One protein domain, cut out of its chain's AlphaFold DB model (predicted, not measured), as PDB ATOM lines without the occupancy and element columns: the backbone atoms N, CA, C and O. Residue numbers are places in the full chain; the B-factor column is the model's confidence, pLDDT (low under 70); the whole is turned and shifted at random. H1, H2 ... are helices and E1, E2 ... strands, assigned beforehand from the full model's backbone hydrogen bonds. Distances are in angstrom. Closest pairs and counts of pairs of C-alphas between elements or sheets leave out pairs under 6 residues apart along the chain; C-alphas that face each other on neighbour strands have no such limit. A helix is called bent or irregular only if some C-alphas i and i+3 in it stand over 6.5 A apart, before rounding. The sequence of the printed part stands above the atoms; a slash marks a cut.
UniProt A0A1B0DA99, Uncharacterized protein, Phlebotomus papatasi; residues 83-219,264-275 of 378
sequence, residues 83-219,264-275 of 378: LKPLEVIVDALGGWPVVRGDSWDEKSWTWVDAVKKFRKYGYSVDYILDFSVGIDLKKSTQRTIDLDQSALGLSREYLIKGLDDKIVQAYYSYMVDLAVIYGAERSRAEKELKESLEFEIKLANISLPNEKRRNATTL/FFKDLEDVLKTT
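This is residues 83 to 219 and 264 to 275 of the 378 residues of an uncharacterized protein of Phlebotomus papatasi (UniProt A0A1B0DA99). A long helix, H6, makes the backbone of the model: H5 folds back across it as a helical hairpin, H9 and the short H4 pack on its last part, and a two-stranded ribbon, E1 and E2, reaches away beyond that end. On the other side of the model from the H5 and H6 hairpin, H1, H2 and H3 make a loose group that meets it through H2, while the short H7 and H8 lie beyond the end of H6. The printed part has 149 residues, mostly helix, with nine named helices and two named strands in the order H1 H2 H3 E1 E2 H4 H5 H6 H7 H8 H9; the sheet's order is E1 - E2, antiparallel. The whole is only just compact, close to loose, with a radius of gyration of the C-alphas of 17.4 A, and spans 51 by 37 by 27 A.

Find C-alpha 84 at (178.247, 152.344, 179.790); from there H1 runs over residues 84 to 93, 14.3 A long. Next come H2, residues 97 to 103, and H3, residues 111 to 120, which is 14.1 A long. H2 is irregular: C-alphas 99 and 102 are 9.3 A apart. Look then for E1 at residues 129 to 135, 18.7 A long, and E2 at residues 143 to 149, 19.4 A long. H4, residues 156 to 159, comes before H5, residues 166 to 181, which is 22.2 A long. H6 starts at C-alpha 186 at (162.141, 155.514, 192.474) and runs 30.0 A over residues 186 to 206. The short H7, residues 210 to 213, and H8, residues 216 to 219, follow it. After the cut, H9 covers residues 264 to 273, 14.4 A long, and ends with C-alpha 273 at (149.924, 133.766, 182.533).

Begin at the hub, H6, which touches four helices. H5 and H6, a helical hairpin, touch at a steep tilt of 44 degrees, opposite ways; their closest C-alphas, of Val 176 and Ala 189, are 5.4 A apart. With residues 188 to 193 alone H6 touches H2, closest at the C-alphas of Val 98 and Ala 189, 5.8 A. With residues 199 to 206 alone it touches H9, at a shallow tilt of 29 degrees, opposite ways, closest at the C-alphas of Ile 206 and Phe 264, 5.6 A. With residues 200 to 205 alone it touches H4, closest at the C-alphas of Arg 156 and Ala 204, 5.0 A. H4 and H5 touch only at the corner, and only just, with 3 pairs of C-alphas within 8 A, closest at Leu 159 and Val 168, 6.3 A. H1 and H3 only just touch, with 3 pairs of C-alphas within 8 A, closest at Leu 93 and Lys 117, 6.1 A; H3 and H6 are apart. In the hairpin of E1 and E2, look at N 130 and O 148, 3.0 A apart, and N 146 and O 132, 2.9 A. The closest C-alphas of E2 and H9, of Gln 149 and Phe 264, are 6.3 A apart. H7 and H8 are close but not clearly touching, closest at the C-alphas of Arg 213 and Leu 219, 7.1 A, and both are apart from E1 and E2. In H1, H3, H5 and H6 every O i to N i+4 pair is within hydrogen-bond range; H9 has 4 of 6, H2 has 1 of 3 with 2 of 4 O i to N i+3 pairs, and H4, H7 and H8 are too short for an O i to N i+4 pair.

The two C-alphas farthest apart are those of Thr 141 and Ser 187, 54.1 A. Residues 220 to 263 are not printed, and across this cut C-alphas 219 and 264 are 11.6 A apart. Of the links that are printed whole, none is long. The mean pLDDT of the printed part is 89.3, and residue 275 alone is under 70.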
ATOM      1  N   LEU A  83     178.594 152.734 184.043       85.75
ATOM      2  CA  LEU A  83     177.503 151.873 183.568       85.75
ATOM      3  C   LEU A  83     177.481 151.649 182.048       85.75
ATOM      4  O   LEU A  83     176.763 150.766 181.586       85.75
ATOM      5  N   LYS A  84     178.291 152.376 181.266       89.62
ATOM      6  CA  LYS A  84     178.247 152.344 179.790       89.62
ATOM      7  C   LYS A  84     178.314 150.931 179.191       89.62
ATOM      8  O   LYS A  84     177.553 150.648 178.268       89.62
ATOM      9  N   PRO A  85     179.186 150.012 179.664       88.19
ATOM     10  CA  PRO A  85     179.224 148.658 179.112       88.19
ATOM     11  C   PRO A  85     177.918 147.899 179.369       88.19
ATOM     12  O   PRO A  85     177.438 147.179 178.497       88.19
ATOM     13  N   LEU A  86     177.321 148.095 180.549       84.94
ATOM     14  CA  LEU A  86     176.055 147.479 180.924       84.94
ATOM     15  C   LEU A  86     174.882 148.070 180.132       84.94
ATOM     16  O   LEU A  86     174.017 147.312 179.720       84.94
ATOM     17  N   GLU A  87     174.859 149.379 179.872       84.12
ATOM     18  CA  GLU A  87     173.864 150.036 179.001       84.12
ATOM     19  C   GLU A  87     173.831 149.417 177.601       84.12
ATOM     20  O   GLU A  87     172.769 149.015 177.130       84.12
ATOM     21  N   VAL A  88     174.997 149.241 176.967       88.88
ATOM     22  CA  VAL A  88     175.091 148.607 175.639       88.88
ATOM     23  C   VAL A  88     174.514 147.189 175.655       88.88
ATOM     24  O   VAL A  88     173.804 146.792 174.728       88.88
ATOM     25  N   ILE A  89     174.808 146.421 176.706       86.19
ATOM     26  CA  ILE A  89     174.325 145.045 176.843       86.19
ATOM     27  C   ILE A  89     172.816 145.022 177.099       86.19
ATOM     28  O   ILE A  89     172.094 144.329 176.388       86.19
ATOM     29  N   VAL A  90     172.321 145.788 178.072       84.50
ATOM     30  CA  VAL A  90     170.893 145.860 178.413       84.50
ATOM     31  C   VAL A  90     170.069 146.277 177.197       84.50
ATOM     32  O   VAL A  90     169.036 145.665 176.922       84.50
ATOM     33  N   ASP A  91     170.554 147.227 176.405       86.88
ATOM     34  CA  ASP A  91     169.888 147.666 175.180       86.88
ATOM     35  C   ASP A  91     169.818 146.554 174.135       86.88
ATOM     36  O   ASP A  91     168.750 146.290 173.574       86.88
ATOM     37  N   ALA A  92     170.918 145.826 173.933       86.50
ATOM     38  CA  ALA A  92     170.943 144.678 173.033       86.50
ATOM     39  C   ALA A  92     170.018 143.532 173.487       86.50
ATOM     40  O   ALA A  92     169.532 142.745 172.665       86.50
ATOM     41  N   LEU A  93     169.751 143.445 174.790       84.62
ATOM     42  CA  LEU A  93     168.853 142.463 175.385       84.62
ATOM     43  C   LEU A  93     167.370 142.872 175.337       84.62
ATOM     44  O   LEU A  93     166.503 142.028 175.570       84.62
ATOM     45  N   GLY A  94     167.065 144.107 174.932       83.94
ATOM     46  CA  GLY A  94     165.698 144.629 174.814       83.94
ATOM     47  C   GLY A  94     165.306 145.629 175.903       83.94
ATOM     48  O   GLY A  94     164.127 145.945 176.031       83.94
ATOM     49  N   GLY A  95     166.272 146.138 176.668       86.25
ATOM     50  CA  GLY A  95     166.057 147.112 177.731       86.25
ATOM     51  C   GLY A  95     165.484 146.509 179.014       86.25
ATOM     52  O   GLY A  95     165.051 145.358 179.057       86.25
ATOM     53  N   TRP A  96     165.466 147.319 180.072       86.75
ATOM     54  CA  TRP A  96     164.847 146.974 181.352       86.75
ATOM     55  C   TRP A  96     163.576 147.820 181.552       86.75
ATOM     56  O   TRP A  96     163.701 149.050 181.608       86.75
ATOM     57  N   PRO A  97     162.369 147.215 181.638       88.69
ATOM     58  CA  PRO A  97     161.101 147.954 181.703       88.69
ATOM     59  C   PRO A  97     161.057 149.044 182.763       88.69
ATOM     60  O   PRO A  97     160.732 150.179 182.442       88.69
ATOM     61  N   VAL A  98     161.522 148.750 183.977       86.88
ATOM     62  CA  VAL A  98     161.502 149.703 185.098       86.88
ATOM     63  C   VAL A  98     162.276 150.997 184.815       86.88
ATOM     64  O   VAL A  98     161.944 152.065 185.330       86.88
ATOM     65  N   VAL A  99     163.286 150.924 183.949       88.69
ATOM     66  CA  VAL A  99     164.124 152.060 183.542       88.69
ATOM     67  C   VAL A  99     163.504 152.768 182.341       88.69
ATOM     68  O   VAL A  99     163.390 153.991 182.309       88.69
ATOM     69  N   ARG A 100     163.073 151.989 181.344       89.44
ATOM     70  CA  ARG A 100     162.516 152.489 180.078       89.44
ATOM     71  C   ARG A 100     161.095 153.048 180.234       89.44
ATOM     72  O   ARG A 100     160.691 153.905 179.444       89.44
ATOM     73  N   GLY A 101     160.355 152.600 181.244       88.81
ATOM     74  CA  GLY A 101     158.958 152.943 181.482       88.81
ATOM     75  C   GLY A 101     158.090 152.717 180.253       88.81
ATOM     76  O   GLY A 101     158.251 151.741 179.526       88.81
ATOM     77  N   ASP A 102     157.240 153.701 179.967       89.44
ATOM     78  CA  ASP A 102     156.277 153.675 178.861       89.44
ATOM     79  C   ASP A 102     156.921 153.563 177.465       89.44
ATOM     80  O   ASP A 102     156.233 153.280 176.488       89.44
ATOM     81  N   SER A 103     158.237 153.793 177.347       89.38
ATOM     82  CA  SER A 103     158.969 153.614 176.084       89.38
ATOM     83  C   SER A 103     159.348 152.158 175.796       89.38
ATOM     84  O   SER A 103     159.845 151.859 174.708       89.38
ATOM     85  N   TRP A 104     159.145 151.252 176.755       89.44
ATOM     86  CA  TRP A 104     159.442 149.841 176.580       89.44
ATOM     87  C   TRP A 104     158.349 149.125 175.782       89.44
ATOM     88  O   TRP A 104     157.166 149.186 176.113       89.44
ATOM     89  N   ASP A 105     158.748 148.414 174.729       86.25
ATOM     90  CA  ASP A 105     157.816 147.684 173.876       86.25
ATOM     91  C   ASP A 105     157.541 146.272 174.411       86.25
ATOM     92  O   ASP A 105     158.210 145.296 174.072       86.25
ATOM     93  N   GLU A 106     156.493 146.156 175.223       82.50
ATOM     94  CA  GLU A 106     156.038 144.879 175.782       82.50
ATOM     95  C   GLU A 106     155.582 143.864 174.715       82.50
ATOM     96  O   GLU A 106     155.632 142.643 174.933       82.50
ATOM     97  N   LYS A 107     155.111 144.344 173.555       85.38
ATOM     98  CA  LYS A 107     154.502 143.491 172.526       85.38
ATOM     99  C   LYS A 107     155.542 142.709 171.738       85.38
ATOM    100  O   LYS A 107     155.252 141.585 171.332       85.38
ATOM    101  N   SER A 108     156.730 143.276 171.533       82.50
ATOM    102  CA  SER A 108     157.831 142.598 170.838       82.50
ATOM    103  C   SER A 108     158.670 141.697 171.746       82.50
ATOM    104  O   SER A 108     159.580 141.021 171.263       82.50
ATOM    105  N   TRP A 109     158.362 141.643 173.045       86.12
ATOM    106  CA  TRP A 109     159.114 140.853 174.014       86.12
ATOM    107  C   TRP A 109     158.389 139.561 174.415       86.12
ATOM    108  O   TRP A 109     157.196 139.548 174.748       86.12
ATOM    109  N   THR A 110     159.145 138.465 174.486       85.69
ATOM    110  CA  THR A 110     158.752 137.224 175.167       85.69
ATOM    111  C   THR A 110     159.875 136.778 176.103       85.69
ATOM    112  O   THR A 110     161.051 137.024 175.828       85.69
ATOM    113  N   TRP A 111     159.531 136.110 177.208       84.31
ATOM    114  CA  TRP A 111     160.543 135.665 178.171       84.31
ATOM    115  C   TRP A 111     161.445 134.589 177.565       84.31
ATOM    116  O   TRP A 111     162.638 134.555 177.844       84.31
ATOM    117  N   VAL A 112     160.892 133.762 176.674       87.50
ATOM    118  CA  VAL A 112     161.638 132.758 175.914       87.50
ATOM    119  C   VAL A 112     162.708 133.435 175.059       87.50
ATOM    120  O   VAL A 112     163.877 133.066 175.140       87.50
ATOM    121  N   ASP A 113     162.351 134.465 174.289       87.19
ATOM    122  CA  ASP A 113     163.325 135.185 173.464       87.19
ATOM    123  C   ASP A 113     164.347 135.947 174.312       87.19
ATOM    124  O   ASP A 113     165.518 136.024 173.935       87.19
ATOM    125  N   ALA A 114     163.942 136.462 175.476       85.75
ATOM    126  CA  ALA A 114     164.858 137.073 176.434       85.75
ATOM    127  C   ALA A 114     165.894 136.065 176.945       85.75
ATOM    128  O   ALA A 114     167.089 136.344 176.864       85.75
ATOM    129  N   VAL A 115     165.473 134.866 177.363       84.94
ATOM    130  CA  VAL A 115     166.382 133.790 177.794       84.94
ATOM    131  C   VAL A 115     167.333 133.387 176.667       84.94
ATOM    132  O   VAL A 115     168.534 133.256 176.899       84.94
ATOM    133  N   LYS A 116     166.849 133.267 175.423       88.06
ATOM    134  CA  LYS A 116     167.710 132.983 174.258       88.06
ATOM    135  C   LYS A 116     168.765 134.070 174.043       88.06
ATOM    136  O   LYS A 116     169.936 133.757 173.809       88.06
ATOM    137  N   LYS A 117     168.376 135.346 174.141       87.62
ATOM    138  CA  LYS A 117     169.307 136.482 174.046       87.62
ATOM    139  C   LYS A 117     170.306 136.469 175.204       87.62
ATOM    140  O   LYS A 117     171.504 136.536 174.946       87.62
ATOM    141  N   PHE A 118     169.848 136.303 176.443       85.12
ATOM    142  CA  PHE A 118     170.691 136.192 177.640       85.12
ATOM    143  C   PHE A 118     171.735 135.090 177.474       85.12
ATOM    144  O   PHE A 118     172.934 135.346 177.588       85.12
ATOM    145  N   ARG A 119     171.300 133.897 177.059       85.00
ATOM    146  CA  ARG A 119     172.175 132.755 176.790       85.00
ATOM    147  C   ARG A 119     173.228 133.070 175.731       85.00
ATOM    148  O   ARG A 119     174.376 132.650 175.872       85.00
ATOM    149  N   LYS A 120     172.860 133.787 174.663       86.00
ATOM    150  CA  LYS A 120     173.791 134.218 173.604       86.00
ATOM    151  C   LYS A 120     174.832 135.218 174.115       86.00
ATOM    152  O   LYS A 120     175.975 135.156 173.680       86.00
ATOM    153  N   TYR A 121     174.448 136.095 175.038       84.19
ATOM    154  CA  TYR A 121     175.335 137.075 175.668       84.19
ATOM    155  C   TYR A 121     176.120 136.519 176.866       84.19
ATOM    156  O   TYR A 121     176.841 137.275 177.502       84.19
ATOM    157  N   GLY A 122     176.014 135.223 177.177       80.62
ATOM    158  CA  GLY A 122     176.774 134.603 178.267       80.62
ATOM    159  C   GLY A 122     176.157 134.773 179.652       80.62
ATOM    160  O   GLY A 122     176.820 134.519 180.653       80.62
ATOM    161  N   TYR A 123     174.895 135.178 179.734       83.31
ATOM    162  CA  TYR A 123     174.150 135.136 180.985       83.31
ATOM    163  C   TYR A 123     173.640 133.712 181.262       83.31
ATOM    164  O   TYR A 123     173.544 132.878 180.350       83.31
ATOM    165  N   SER A 124     173.306 133.438 182.529       79.69
ATOM    166  CA  SER A 124     172.579 132.220 182.919       79.69
ATOM    167  C   SER A 124     171.250 132.134 182.150       79.69
ATOM    168  O   SER A 124     170.830 133.096 181.502       79.69
ATOM    169  N   VAL A 125     170.612 130.970 182.167       80.75
ATOM    170  CA  VAL A 125     169.252 130.754 181.651       80.75
ATOM    171  C   VAL A 125     168.268 130.404 182.765       80.75
ATOM    172  O   VAL A 125     167.072 130.289 182.504       80.75
ATOM    173  N   ASP A 126     168.753 130.316 184.004       82.31
ATOM    174  CA  ASP A 126     168.088 129.646 185.122       82.31
ATOM    175  C   ASP A 126     167.144 130.577 185.897       82.31
ATOM    176  O   ASP A 126     167.075 130.546 187.120       82.31
ATOM    177  N   TYR A 127     166.425 131.463 185.202       80.12
ATOM    178  CA  TYR A 127     165.595 132.490 185.853       80.12
ATOM    179  C   TYR A 127     164.189 131.990 186.174       80.12
ATOM    180  O   TYR A 127     163.681 132.172 187.275       80.12
ATOM    181  N   ILE A 128     163.536 131.364 185.197       85.94
ATOM    182  CA  ILE A 128     162.143 130.899 185.309       85.94
ATOM    183  C   ILE A 128     162.092 129.399 185.618       85.94
ATOM    184  O   ILE A 128     161.168 128.911 186.263       85.94
ATOM    185  N   LEU A 129     163.098 128.675 185.147       89.25
ATOM    186  CA  LEU A 129     163.327 127.252 185.336       89.25
ATOM    187  C   LEU A 129     164.829 127.021 185.204       89.25
ATOM    188  O   LEU A 129     165.482 127.773 184.483       89.25
ATOM    189  N   ASP A 130     165.350 126.006 185.873       90.50
ATOM    190  CA  ASP A 130     166.748 125.600 185.739       90.50
ATOM    191  C   ASP A 130     166.915 124.695 184.513       90.50
ATOM    192  O   ASP A 130     166.063 123.840 184.236       90.50
ATOM    193  N   PHE A 131     167.992 124.915 183.759       90.62
ATOM    194  CA  PHE A 131     168.391 124.064 182.646       90.62
ATOM    195  C   PHE A 131     169.808 123.551 182.878       90.62
ATOM    196  O   PHE A 131     170.771 124.321 182.915       90.62
ATOM    197  N   SER A 132     169.977 122.230 182.881       89.56
ATOM    198  CA  SER A 132     171.302 121.634 183.013       89.56
ATOM    199  C   SER A 132     171.514 120.427 182.098       89.56
ATOM    200  O   SER A 132     170.584 119.776 181.624       89.56
ATOM    201  N   VAL A 133     172.787 120.132 181.811       90.75
ATOM    202  CA  VAL A 133     173.205 118.895 181.134       90.75
ATOM    203  C   VAL A 133     174.038 118.083 182.117       90.75
ATOM    204  O   VAL A 133     175.227 118.333 182.335       90.75
ATOM    205  N   GLY A 134     173.384 117.110 182.741       88.62
ATOM    206  CA  GLY A 134     173.925 116.292 183.820       88.62
ATOM    207  C   GLY A 134     174.305 114.884 183.376       88.62
ATOM    208  O   GLY A 134     174.138 114.503 182.220       88.62
ATOM    209  N   ILE A 135     174.849 114.095 184.302       91.25
ATOM    210  CA  ILE A 135     174.994 112.640 184.128       91.25
ATOM    211  C   ILE A 135     173.620 112.003 184.352       91.25
ATOM    212  O   ILE A 135     172.966 112.323 185.343       91.25
ATOM    213  N   ASP A 136     173.200 111.075 183.490       92.12
ATOM    214  CA  ASP A 136     171.960 110.332 183.730       92.12
ATOM    215  C   ASP A 136     172.115 109.420 184.964       92.12
ATOM    216  O   ASP A 136     172.994 108.553 185.027       92.12
ATOM    217  N   LEU A 137     171.233 109.607 185.951       89.62
ATOM    218  CA  LEU A 137     171.262 108.897 187.233       89.62
ATOM    219  C   LEU A 137     171.123 107.369 187.091       89.62
ATOM    220  O   LEU A 137     171.673 106.621 187.902       89.62
ATOM    221  N   LYS A 138     170.384 106.893 186.082       92.25
ATOM    222  CA  LYS A 138     170.179 105.465 185.793       92.25
ATOM    223  C   LYS A 138     171.130 104.935 184.717       92.25
ATOM    224  O   LYS A 138     171.294 103.717 184.619       92.25
ATOM    225  N   LYS A 139     171.772 105.809 183.937       92.25
ATOM    226  CA  LYS A 139     172.757 105.476 182.896       92.25
ATOM    227  C   LYS A 139     173.984 106.385 182.994       92.25
ATOM    228  O   LYS A 139     174.196 107.264 182.167       92.25
ATOM    229  N   SER A 140     174.860 106.103 183.955       89.31
ATOM    230  CA  SER A 140     176.010 106.962 184.277       89.31
ATOM    231  C   SER A 140     177.052 107.145 183.159       89.31
ATOM    232  O   SER A 140     177.970 107.944 183.309       89.31
ATOM    233  N   THR A 141     176.953 106.397 182.057       93.25
ATOM    234  CA  THR A 141     177.791 106.551 180.856       93.25
ATOM    235  C   THR A 141     177.253 107.592 179.871       93.25
ATOM    236  O   THR A 141     177.900 107.857 178.861       93.25
ATOM    237  N   GLN A 142     176.077 108.167 180.135       93.56
ATOM    238  CA  GLN A 142     175.393 109.114 179.262       93.56
ATOM    239  C   GLN A 142     175.162 110.446 179.980       93.56
ATOM    240  O   GLN A 142     175.046 110.510 181.208       93.56
ATOM    241  N   ARG A 143     175.094 111.517 179.187       93.50
ATOM    242  CA  ARG A 143     174.592 112.816 179.631       93.50
ATOM    243  C   ARG A 143     173.122 112.932 179.246       93.50
ATOM    244  O   ARG A 143     172.729 112.401 178.213       93.50
ATOM    245  N   THR A 144     172.334 113.616 180.061       95.88
ATOM    246  CA  THR A 144     170.928 113.915 179.772       95.88
ATOM    247  C   THR A 144     170.641 115.372 180.108       95.88
ATOM    248  O   THR A 144     171.336 115.974 180.931       95.88
ATOM    249  N   ILE A 145     169.653 115.936 179.424       97.06
ATOM    250  CA  ILE A 145     169.127 117.264 179.725       97.06
ATOM    251  C   ILE A 145     168.187 117.115 180.918       97.06
ATOM    252  O   ILE A 145     167.331 116.231 180.923       97.06
ATOM    253  N   ASP A 146     168.344 117.982 181.905       95.19
ATOM    254  CA  ASP A 146     167.481 118.076 183.076       95.19
ATOM    255  C   ASP A 146     166.874 119.478 183.135       95.19
ATOM    256  O   ASP A 146     167.574 120.477 182.949       95.19
ATOM    257  N   LEU A 147     165.555 119.526 183.325       96.50
ATOM    258  CA  LEU A 147     164.810 120.750 183.592       96.50
ATOM    259  C   LEU A 147     164.255 120.681 185.012       96.50
ATOM    260  O   LEU A 147     163.529 119.740 185.366       96.50
ATOM    261  N   ASP A 148     164.534 121.705 185.805       95.38
ATOM    262  CA  ASP A 148     164.144 121.767 187.212       95.38
ATOM    263  C   ASP A 148     163.492 123.115 187.564       95.38
ATOM    264  O   ASP A 148     163.300 123.996 186.722       95.38
ATOM    265  N   GLN A 149     163.064 123.253 188.815       92.44
ATOM    266  CA  GLN A 149     162.488 124.481 189.352       92.44
ATOM    267  C   GLN A 149     163.462 125.671 189.274       92.44
ATOM    268  O   GLN A 149     164.674 125.491 189.317       92.44
ATOM    269  N   SER A 150     162.909 126.884 189.184       84.94
ATOM    270  CA  SER A 150     163.645 128.159 189.079       84.94
ATOM    271  C   SER A 150     164.755 128.324 190.127       84.94
ATOM    272  O   SER A 150     164.566 127.982 191.303       84.94
ATOM    273  N   ALA A 151     165.875 128.936 189.718       80.75
ATOM    274  CA  ALA A 151     166.812 129.533 190.657       80.75
ATOM    275  C   ALA A 151     166.267 130.887 191.135       80.75
ATOM    276  O   ALA A 151     165.997 131.794 190.349       80.75
ATOM    277  N   LEU A 152     166.118 131.017 192.449       81.75
ATOM    278  CA  LEU A 152     165.578 132.211 193.095       81.75
ATOM    279  C   LEU A 152     166.741 133.101 193.562       81.75
ATOM    280  O   LEU A 152     167.731 132.601 194.104       81.75
ATOM    281  N   GLY A 153     166.625 134.414 193.371       76.31
ATOM    282  CA  GLY A 153     167.580 135.419 193.843       76.31
ATOM    283  C   GLY A 153     167.648 135.507 195.371       76.31
ATOM    284  O   GLY A 153     168.705 135.822 195.923       76.31
ATOM    285  N   LEU A 154     166.567 135.135 196.063       83.12
ATOM    286  CA  LEU A 154     166.555 134.857 197.500       83.12
ATOM    287  C   LEU A 154     166.042 133.434 197.768       83.12
ATOM    288  O   LEU A 154     165.176 132.927 197.065       83.12
ATOM    289  N   SER A 155     166.556 132.762 198.805       81.06
ATOM    290  CA  SER A 155     166.154 131.376 199.071       81.06
ATOM    291  C   SER A 155     164.649 131.248 199.335       81.06
ATOM    292  O   SER A 155     164.014 132.116 199.949       81.06
ATOM    293  N   ARG A 156     164.079 130.116 198.902       89.38
ATOM    294  CA  ARG A 156     162.654 129.798 199.054       89.38
ATOM    295  C   ARG A 156     162.181 129.979 200.497       89.38
ATOM    296  O   ARG A 156     161.101 130.509 200.721       89.38
ATOM    297  N   GLU A 157     162.976 129.540 201.470       89.31
ATOM    298  CA  GLU A 157     162.656 129.573 202.904       89.31
ATOM    299  C   GLU A 157     162.420 130.995 203.438       89.31
ATOM    300  O   GLU A 157     161.720 131.156 204.440       89.31
ATOM    301  N   TYR A 158     162.974 132.013 202.777       89.94
ATOM    302  CA  TYR A 158     162.683 133.415 203.065       89.94
ATOM    303  C   TYR A 158     161.520 133.930 202.219       89.94
ATOM    304  O   TYR A 158     160.570 134.468 202.782       89.94
ATOM    305  N   LEU A 159     161.536 133.712 200.899       90.38
ATOM    306  CA  LEU A 159     160.513 134.248 199.990       90.38
ATOM    307  C   LEU A 159     159.085 133.812 200.354       90.38
ATOM    308  O   LEU A 159     158.167 134.629 200.321       90.38
ATOM    309  N   ILE A 160     158.883 132.561 200.781       95.25
ATOM    310  CA  ILE A 160     157.547 132.066 201.167       95.25
ATOM    311  C   ILE A 160     156.968 132.758 202.412       95.25
ATOM    312  O   ILE A 160     155.776 132.625 202.679       95.25
ATOM    313  N   LYS A 161     157.789 133.474 203.192       95.38
ATOM    314  CA  LYS A 161     157.329 134.257 204.351       95.38
ATOM    315  C   LYS A 161     156.739 135.611 203.946       95.38
ATOM    316  O   LYS A 161     156.087 136.249 204.767       95.38
ATOM    317  N   GLY A 162     156.930 136.029 202.694       93.88
ATOM    318  CA  GLY A 162     156.365 137.256 202.143       93.88
ATOM    319  C   GLY A 162     157.056 138.540 202.611       93.88
ATOM    320  O   GLY A 162     158.115 138.519 203.236       93.88
ATOM    321  N   LEU A 163     156.433 139.675 202.285       92.62
ATOM    322  CA  LEU A 163     156.973 141.028 202.493       92.62
ATOM    323  C   LEU A 163     157.109 141.446 203.966       92.62
ATOM    324  O   LEU A 163     157.707 142.482 204.239       92.62
ATOM    325  N   ASP A 164     156.577 140.671 204.911       93.12
ATOM    326  CA  ASP A 164     156.723 140.945 206.346       93.12
ATOM    327  C   ASP A 164     158.068 140.441 206.906       93.12
ATOM    328  O   ASP A 164     158.493 140.859 207.987       93.12
ATOM    329  N   ASP A 165     158.767 139.555 206.184       97.06
ATOM    330  CA  ASP A 165     160.091 139.079 206.581       97.06
ATOM    331  C   ASP A 165     161.166 140.136 206.276       97.06
ATOM    332  O   ASP A 165     161.268 140.669 205.171       97.06
ATOM    333  N   LYS A 166     162.012 140.427 207.270       96.25
ATOM    334  CA  LYS A 166     163.038 141.479 207.179       96.25
ATOM    335  C   LYS A 166     164.052 141.243 206.057       96.25
ATOM    336  O   LYS A 166     164.565 142.209 205.499       96.25
ATOM    337  N   ILE A 167     164.360 139.987 205.731       89.44
ATOM    338  CA  ILE A 167     165.312 139.653 204.664       89.44
ATOM    339  C   ILE A 167     164.652 139.870 203.303       89.44
ATOM    340  O   ILE A 167     165.287 140.415 202.403       89.44
ATOM    341  N   VAL A 168     163.364 139.542 203.171       92.19
ATOM    342  CA  VAL A 168     162.585 139.840 201.960       92.19
ATOM    343  C   VAL A 168     162.470 141.356 201.746       92.19
ATOM    344  O   VAL A 168     162.664 141.829 200.628       92.19
ATOM    345  N   GLN A 169     162.252 142.140 202.808       94.00
ATOM    346  CA  GLN A 169     162.242 143.611 202.737       94.00
ATOM    347  C   GLN A 169     163.598 144.193 202.320       94.00
ATOM    348  O   GLN A 169     163.652 145.125 201.514       94.00
ATOM    349  N   ALA A 170     164.697 143.649 202.849       89.06
ATOM    350  CA  ALA A 170     166.042 144.071 202.473       89.06
ATOM    351  C   ALA A 170     166.347 143.736 201.004       89.06
ATOM    352  O   ALA A 170     166.892 144.572 200.288       89.06
ATOM    353  N   TYR A 171     165.938 142.552 200.540       89.94
ATOM    354  CA  TYR A 171     166.069 142.146 199.142       89.94
ATOM    355  C   TYR A 171     165.256 143.050 198.203       89.94
ATOM    356  O   TYR A 171     165.796 143.550 197.221       89.94
ATOM    357  N   TYR A 172     164.007 143.365 198.555       91.62
ATOM    358  CA  TYR A 172     163.193 144.339 197.822       91.62
ATOM    359  C   TYR A 172     163.856 145.721 197.747       91.62
ATOM    360  O   TYR A 172     163.954 146.312 196.672       91.62
ATOM    361  N   SER A 173     164.352 146.223 198.882       91.50
ATOM    362  CA  SER A 173     165.030 147.525 198.946       91.50
ATOM    363  C   SER A 173     166.266 147.543 198.044       91.50
ATOM    364  O   SER A 173     166.465 148.488 197.287       91.50
ATOM    365  N   TYR A 174     167.039 146.453 198.047       86.31
ATOM    366  CA  TYR A 174     168.184 146.269 197.160       86.31
ATOM    367  C   TYR A 174     167.792 146.293 195.674       86.31
ATOM    368  O   TYR A 174     168.446 146.978 194.890       86.31
ATOM    369  N   MET A 175     166.707 145.612 195.282       86.69
ATOM    370  CA  MET A 175     166.195 145.653 193.903       86.69
ATOM    371  C   MET A 175     165.868 147.092 193.475       86.69
ATOM    372  O   MET A 175     166.293 147.530 192.403       86.69
ATOM    373  N   VAL A 176     165.137 147.832 194.320       89.88
ATOM    374  CA  VAL A 176     164.740 149.226 194.058       89.88
ATOM    375  C   VAL A 176     165.959 150.131 193.940       89.88
ATOM    376  O   VAL A 176     166.064 150.891 192.978       89.88
ATOM    377  N   ASP A 177     166.897 150.040 194.880       88.62
ATOM    378  CA  ASP A 177     168.081 150.893 194.887       88.62
ATOM    379  C   ASP A 177     168.973 150.636 193.666       88.62
ATOM    380  O   ASP A 177     169.451 151.596 193.061       88.62
ATOM    381  N   LEU A 178     169.128 149.380 193.232       85.81
ATOM    382  CA  LEU A 178     169.846 149.061 191.994       85.81
ATOM    383  C   LEU A 178     169.174 149.654 190.754       85.81
ATOM    384  O   LEU A 178     169.863 150.211 189.899       85.81
ATOM    385  N   ALA A 179     167.846 149.566 190.652       86.19
ATOM    386  CA  ALA A 179     167.128 150.165 189.533       86.19
ATOM    387  C   ALA A 179     167.271 151.691 189.525       86.19
ATOM    388  O   ALA A 179     167.489 152.275 188.464       86.19
ATOM    389  N   VAL A 180     167.217 152.338 190.694       89.94
ATOM    390  CA  VAL A 180     167.416 153.791 190.829       89.94
ATOM    391  C   VAL A 180     168.844 154.196 190.464       89.94
ATOM    392  O   VAL A 180     169.020 155.153 189.712       89.94
ATOM    393  N   ILE A 181     169.859 153.459 190.928       86.94
ATOM    394  CA  ILE A 181     171.266 153.681 190.548       86.94
ATOM    395  C   ILE A 181     171.437 153.568 189.029       86.94
ATOM    396  O   ILE A 181     172.186 154.339 188.433       86.94
ATOM    397  N   TYR A 182     170.722 152.636 188.402       86.12
ATOM    398  CA  TYR A 182     170.752 152.429 186.958       86.12
ATOM    399  C   TYR A 182     169.910 153.451 186.161       86.12
ATOM    400  O   TYR A 182     169.998 153.500 184.938       86.12
ATOM    401  N   GLY A 183     169.118 154.296 186.832       89.31
ATOM    402  CA  GLY A 183     168.392 155.412 186.215       89.31
ATOM    403  C   GLY A 183     166.864 155.300 186.208       89.31
ATOM    404  O   GLY A 183     166.208 156.110 185.556       89.31
ATOM    405  N   ALA A 184     166.273 154.332 186.912       91.19
ATOM    406  CA  ALA A 184     164.823 154.257 187.084       91.19
ATOM    407  C   ALA A 184     164.298 155.338 188.046       91.19
ATOM    408  O   ALA A 184     164.945 155.711 189.027       91.19
ATOM    409  N   GLU A 185     163.070 155.803 187.813       96.75
ATOM    410  CA  GLU A 185     162.364 156.637 188.785       96.75
ATOM    411  C   GLU A 185     162.017 155.801 190.024       96.75
ATOM    412  O   GLU A 185     161.409 154.738 189.895       96.75
ATOM    413  N   ARG A 186     162.353 156.279 191.232       96.25
ATOM    414  CA  ARG A 186     162.141 155.514 192.474       96.25
ATOM    415  C   ARG A 186     160.689 155.066 192.667       96.25
ATOM    416  O   ARG A 186     160.472 153.913 193.010       96.25
ATOM    417  N   SER A 187     159.711 155.933 192.400       97.06
ATOM    418  CA  SER A 187     158.283 155.609 192.557       97.06
ATOM    419  C   SER A 187     157.848 154.442 191.650       97.06
ATOM    420  O   SER A 187     157.129 153.535 192.075       97.06
ATOM    421  N   ARG A 188     158.342 154.429 190.404       94.44
ATOM    422  CA  ARG A 188     158.136 153.352 189.435       94.44
ATOM    423  C   ARG A 188     158.875 152.092 189.860       94.44
ATOM    424  O   ARG A 188     158.279 151.022 189.842       94.44
ATOM    425  N   ALA A 189     160.136 152.226 190.266       92.38
ATOM    426  CA  ALA A 189     160.952 151.112 190.727       92.38
ATOM    427  C   ALA A 189     160.311 150.394 191.913       92.38
ATOM    428  O   ALA A 189     160.186 149.176 191.889       92.38
ATOM    429  N   GLU A 190     159.817 151.136 192.904       95.44
ATOM    430  CA  GLU A 190     159.081 150.573 194.034       95.44
ATOM    431  C   GLU A 190     157.848 149.790 193.562       95.44
ATOM    432  O   GLU A 190     157.634 148.654 193.989       95.44
ATOM    433  N   LYS A 191     157.056 150.344 192.641       94.25
ATOM    434  CA  LYS A 191     155.860 149.667 192.133       94.25
ATOM    435  C   LYS A 191     156.192 148.412 191.314       94.25
ATOM    436  O   LYS A 191     155.740 147.325 191.663       94.25
ATOM    437  N   GLU A 192     156.962 148.549 190.240       91.50
ATOM    438  CA  GLU A 192     157.205 147.462 189.282       91.50
ATOM    439  C   GLU A 192     158.070 146.349 189.881       91.50
ATOM    440  O   GLU A 192     157.808 145.169 189.658       91.50
ATOM    441  N   LEU A 193     159.065 146.680 190.713       90.94
ATOM    442  CA  LEU A 193     159.905 145.649 191.328       90.94
ATOM    443  C   LEU A 193     159.203 144.926 192.472       90.94
ATOM    444  O   LEU A 193     159.587 143.805 192.807       90.94
ATOM    445  N   LYS A 194     158.147 145.516 193.041       93.25
ATOM    446  CA  LYS A 194     157.261 144.786 193.947       93.25
ATOM    447  C   LYS A 194     156.510 143.696 193.186       93.25
ATOM    448  O   LYS A 194     156.430 142.580 193.682       93.25
ATOM    449  N   GLU A 195     156.036 143.982 191.973       91.00
ATOM    450  CA  GLU A 195     155.406 142.979 191.100       91.00
ATOM    451  C   GLU A 195     156.407 141.871 190.718       91.00
ATOM    452  O   GLU A 195     156.072 140.685 190.779       91.00
ATOM    453  N   SER A 196     157.664 142.230 190.419       89.81
ATOM    454  CA  SER A 196     158.760 141.266 190.211       89.81
ATOM    455  C   SER A 196     159.038 140.397 191.445       89.81
ATOM    456  O   SER A 196     159.217 139.187 191.315       89.81
ATOM    457  N   LEU A 197     159.046 140.973 192.649       90.69
ATOM    458  CA  LEU A 197     159.238 140.208 193.882       90.69
ATOM    459  C   LEU A 197     158.041 139.299 194.182       90.69
ATOM    460  O   LEU A 197     158.216 138.148 194.573       90.69
ATOM    461  N   GLU A 198     156.816 139.775 193.974       92.94
ATOM    462  CA  GLU A 198     155.609 138.959 194.123       92.94
ATOM    463  C   GLU A 198     155.616 137.768 193.156       92.94
ATOM    464  O   GLU A 198     155.201 136.669 193.530       92.94
ATOM    465  N   PHE A 199     156.134 137.947 191.939       90.25
ATOM    466  CA  PHE A 199     156.381 136.843 191.017       90.25
ATOM    467  C   PHE A 199     157.396 135.839 191.560       90.25
ATOM    468  O   PHE A 199     157.120 134.638 191.566       90.25
ATOM    469  N   GLU A 200     158.533 136.307 192.067       90.06
ATOM    470  CA  GLU A 200     159.554 135.438 192.654       90.06
ATOM    471  C   GLU A 200     159.012 134.665 193.874       90.06
ATOM    472  O   GLU A 200     159.269 133.471 194.031       90.06
ATOM    473  N   ILE A 201     158.155 135.295 194.686       93.81
ATOM    474  CA  ILE A 201     157.425 134.647 195.788       93.81
ATOM    475  C   ILE A 201     156.452 133.580 195.257       93.81
ATOM    476  O   ILE A 201     156.352 132.496 195.840       93.81
ATOM    477  N   LYS A 202     155.741 133.832 194.148       94.50
ATOM    478  CA  LYS A 202     154.895 132.807 193.504       94.50
ATOM    479  C   LYS A 202     155.737 131.620 193.028       94.50
ATOM    480  O   LYS A 202     155.361 130.487 193.328       94.50
ATOM    481  N   LEU A 203     156.883 131.862 192.381       91.69
ATOM    482  CA  LEU A 203     157.830 130.809 191.978       91.69
ATOM    483  C   LEU A 203     158.328 130.005 193.187       91.69
ATOM    484  O   LEU A 203     158.341 128.771 193.157       91.69
ATOM    485  N   ALA A 204     158.674 130.682 194.284       93.12
ATOM    486  CA  ALA A 204     159.079 130.042 195.531       93.12
ATOM    487  C   ALA A 204     157.968 129.149 196.114       93.12
ATOM    488  O   ALA A 204     158.234 128.032 196.564       93.12
ATOM    489  N   ASN A 205     156.715 129.605 196.073       95.75
ATOM    490  CA  ASN A 205     155.574 128.856 196.599       95.75
ATOM    491  C   ASN A 205     155.298 127.562 195.821       95.75
ATOM    492  O   ASN A 205     155.050 126.534 196.457       95.75
ATOM    493  N   ILE A 206     155.399 127.587 194.488       95.81
ATOM    494  CA  ILE A 206     155.199 126.396 193.638       95.81
ATOM    495  C   ILE A 206     156.425 125.464 193.602       95.81
ATOM    496  O   ILE A 206     156.327 124.306 193.198       95.81
ATOM    497  N   SER A 207     157.588 125.946 194.047       94.31
ATOM    498  CA  SER A 207     158.818 125.156 194.153       94.31
ATOM    499  C   SER A 207     158.763 124.157 195.313       94.31
ATOM    500  O   SER A 207     158.181 124.436 196.369       94.31
ATOM    501  N   LEU A 208     159.425 123.003 195.169       94.25
ATOM    502  CA  LEU A 208     159.539 122.040 196.265       94.25
ATOM    503  C   LEU A 208     160.567 122.506 197.311       94.25
ATOM    504  O   LEU A 208     161.630 123.015 196.946       94.25
ATOM    505  N   PRO A 209     160.298 122.280 198.611       92.62
ATOM    506  CA  PRO A 209     161.276 122.507 199.666       92.62
ATOM    507  C   PRO A 209     162.397 121.455 199.618       92.62
ATOM    508  O   PRO A 209     162.183 120.309 199.197       92.62
ATOM    509  N   ASN A 210     163.587 121.834 200.084       86.06
ATOM    510  CA  ASN A 210     164.809 121.031 199.985       86.06
ATOM    511  C   ASN A 210     164.684 119.635 200.627       86.06
ATOM    512  O   ASN A 210     165.253 118.663 200.128       86.06
ATOM    513  N   GLU A 211     163.895 119.485 201.690       87.94
ATOM    514  CA  GLU A 211     163.672 118.205 202.373       87.94
ATOM    515  C   GLU A 211     162.957 117.193 201.472       87.94
ATOM    516  O   GLU A 211     163.303 116.009 201.477       87.94
ATOM    517  N   LYS A 212     162.002 117.656 200.653       91.12
ATOM    518  CA  LYS A 212     161.251 116.808 199.709       91.12
ATOM    519  C   LYS A 212     162.062 116.442 198.465       91.12
ATOM    520  O   LYS A 212     161.682 115.524 197.745       91.12
ATOM    521  N   ARG A 213     163.193 117.115 198.239       90.94
ATOM    522  CA  ARG A 213     164.095 116.912 197.095       90.94
ATOM    523  C   ARG A 213     165.262 115.960 197.401       90.94
ATOM    524  O   ARG A 213     166.070 115.669 196.530       90.94
ATOM    525  N   ARG A 214     165.350 115.413 198.622       87.94
ATOM    526  CA  ARG A 214     166.431 114.484 199.020       87.94
ATOM    527  C   ARG A 214     166.348 113.104 198.360       87.94
ATOM    528  O   ARG A 214     167.340 112.379 198.339       87.94
ATOM    529  N   ASN A 215     165.180 112.714 197.846       89.25
ATOM    530  CA  ASN A 215     165.007 111.441 197.155       89.25
ATOM    531  C   ASN A 215     165.247 111.611 195.648       89.25
ATOM    532  O   ASN A 215     164.358 111.999 194.899       89.25
ATOM    533  N   ALA A 216     166.443 111.253 195.183       88.38
ATOM    534  CA  ALA A 216     166.803 111.370 193.769       88.38
ATOM    535  C   ALA A 216     165.913 110.528 192.826       88.38
ATOM    536  O   ALA A 216     165.785 110.850 191.651       88.38
ATOM    537  N   THR A 217     165.262 109.467 193.323       91.19
ATOM    538  CA  THR A 217     164.361 108.646 192.493       91.19
ATOM    539  C   THR A 217     163.061 109.377 192.180       91.19
ATOM    540  O   THR A 217     162.542 109.222 191.081       91.19
ATOM    541  N   THR A 218     162.541 110.183 193.112       92.81
ATOM    542  CA  THR A 218     161.304 110.953 192.884       92.81
ATOM    543  C   THR A 218     161.523 112.148 191.963       92.81
ATOM    544  O   THR A 218     160.569 112.624 191.359       92.81
ATOM    545  N   LEU A 219     162.769 112.617 191.845       93.69
ATOM    546  CA  LEU A 219     163.151 113.660 190.894       93.69
ATOM    547  C   LEU A 219     163.445 113.092 189.492       93.69
ATOM    548  O   LEU A 219     163.423 113.812 188.507       93.69
ATOM    549  N   PHE A 264     155.948 121.572 189.618       96.50
ATOM    550  CA  PHE A 264     156.415 122.941 189.394       96.50
ATOM    551  C   PHE A 264     156.108 123.385 187.963       96.50
ATOM    552  O   PHE A 264     155.511 124.435 187.775       96.50
ATOM    553  N   PHE A 265     156.434 122.566 186.957       96.00
ATOM    554  CA  PHE A 265     156.162 122.888 185.547       96.00
ATOM    555  C   PHE A 265     154.665 122.997 185.250       96.00
ATOM    556  O   PHE A 265     154.248 123.833 184.452       96.00
ATOM    557  N   LYS A 266     153.840 122.184 185.917       94.88
ATOM    558  CA  LYS A 266     152.386 122.294 185.807       94.88
ATOM    559  C   LYS A 266     151.882 123.635 186.353       94.88
ATOM    560  O   LYS A 266     151.127 124.315 185.667       94.88
ATOM    561  N   ASP A 267     152.306 124.008 187.557       95.44
ATOM    562  CA  ASP A 267     151.819 125.213 188.236       95.44
ATOM    563  C   ASP A 267     152.448 126.499 187.660       95.44
ATOM    564  O   ASP A 267     151.843 127.573 187.697       95.44
ATOM    565  N   LEU A 268     153.639 126.395 187.058       93.06
ATOM    566  CA  LEU A 268     154.340 127.495 186.392       93.06
ATOM    567  C   LEU A 268     153.516 128.100 185.248       93.06
ATOM    568  O   LEU A 268     153.595 129.307 185.024       93.06
ATOM    569  N   GLU A 269     152.698 127.301 184.556       91.19
ATOM    570  CA  GLU A 269     151.809 127.793 183.497       91.19
ATOM    571  C   GLU A 269     150.893 128.923 183.998       91.19
ATOM    572  O   GLU A 269     150.742 129.952 183.333       91.19
ATOM    573  N   ASP A 270     150.316 128.758 185.188       90.50
ATOM    574  CA  ASP A 270     149.399 129.733 185.779       90.50
ATOM    575  C   ASP A 270     150.145 130.970 186.296       90.50
ATOM    576  O   ASP A 270     149.669 132.103 186.155       90.50
ATOM    577  N   VAL A 271     151.355 130.785 186.834       89.06
ATOM    578  CA  VAL A 271     152.200 131.906 187.265       89.06
ATOM    579  C   VAL A 271     152.619 132.758 186.059       89.06
ATOM    580  O   VAL A 271     152.486 133.982 186.103       89.06
ATOM    581  N   LEU A 272     153.049 132.142 184.955       86.19
ATOM    582  CA  LEU A 272     153.474 132.863 183.749       86.19
ATOM    583  C   LEU A 272     152.329 133.618 183.067       86.19
ATOM    584  O   LEU A 272     152.536 134.725 182.579       86.19
ATOM    585  N   LYS A 273     151.109 133.067 183.067       85.31
ATOM    586  CA  LYS A 273     149.924 133.766 182.533       85.31
ATOM    587  C   LYS A 273     149.544 135.010 183.335       85.31
ATOM    588  O   LYS A 273     148.876 135.889 182.801       85.31
ATOM    589  N   THR A 274     149.921 135.066 184.612       81.56
ATOM    590  CA  THR A 274     149.487 136.111 185.552       81.56
ATOM    591  C   THR A 274     150.588 137.109 185.910       81.56
ATOM    592  O   THR A 274     150.399 137.890 186.844       81.56
ATOM    593  N   THR A 275     151.721 137.099 185.194       69.31
ATOM    594  CA  THR A 275     152.894 137.917 185.540       69.31
ATOM    595  C   THR A 275     153.393 138.789 184.372       69.31
ATOM    596  O   THR A 275     153.540 138.278 183.260       69.31
TER     597      THR A 275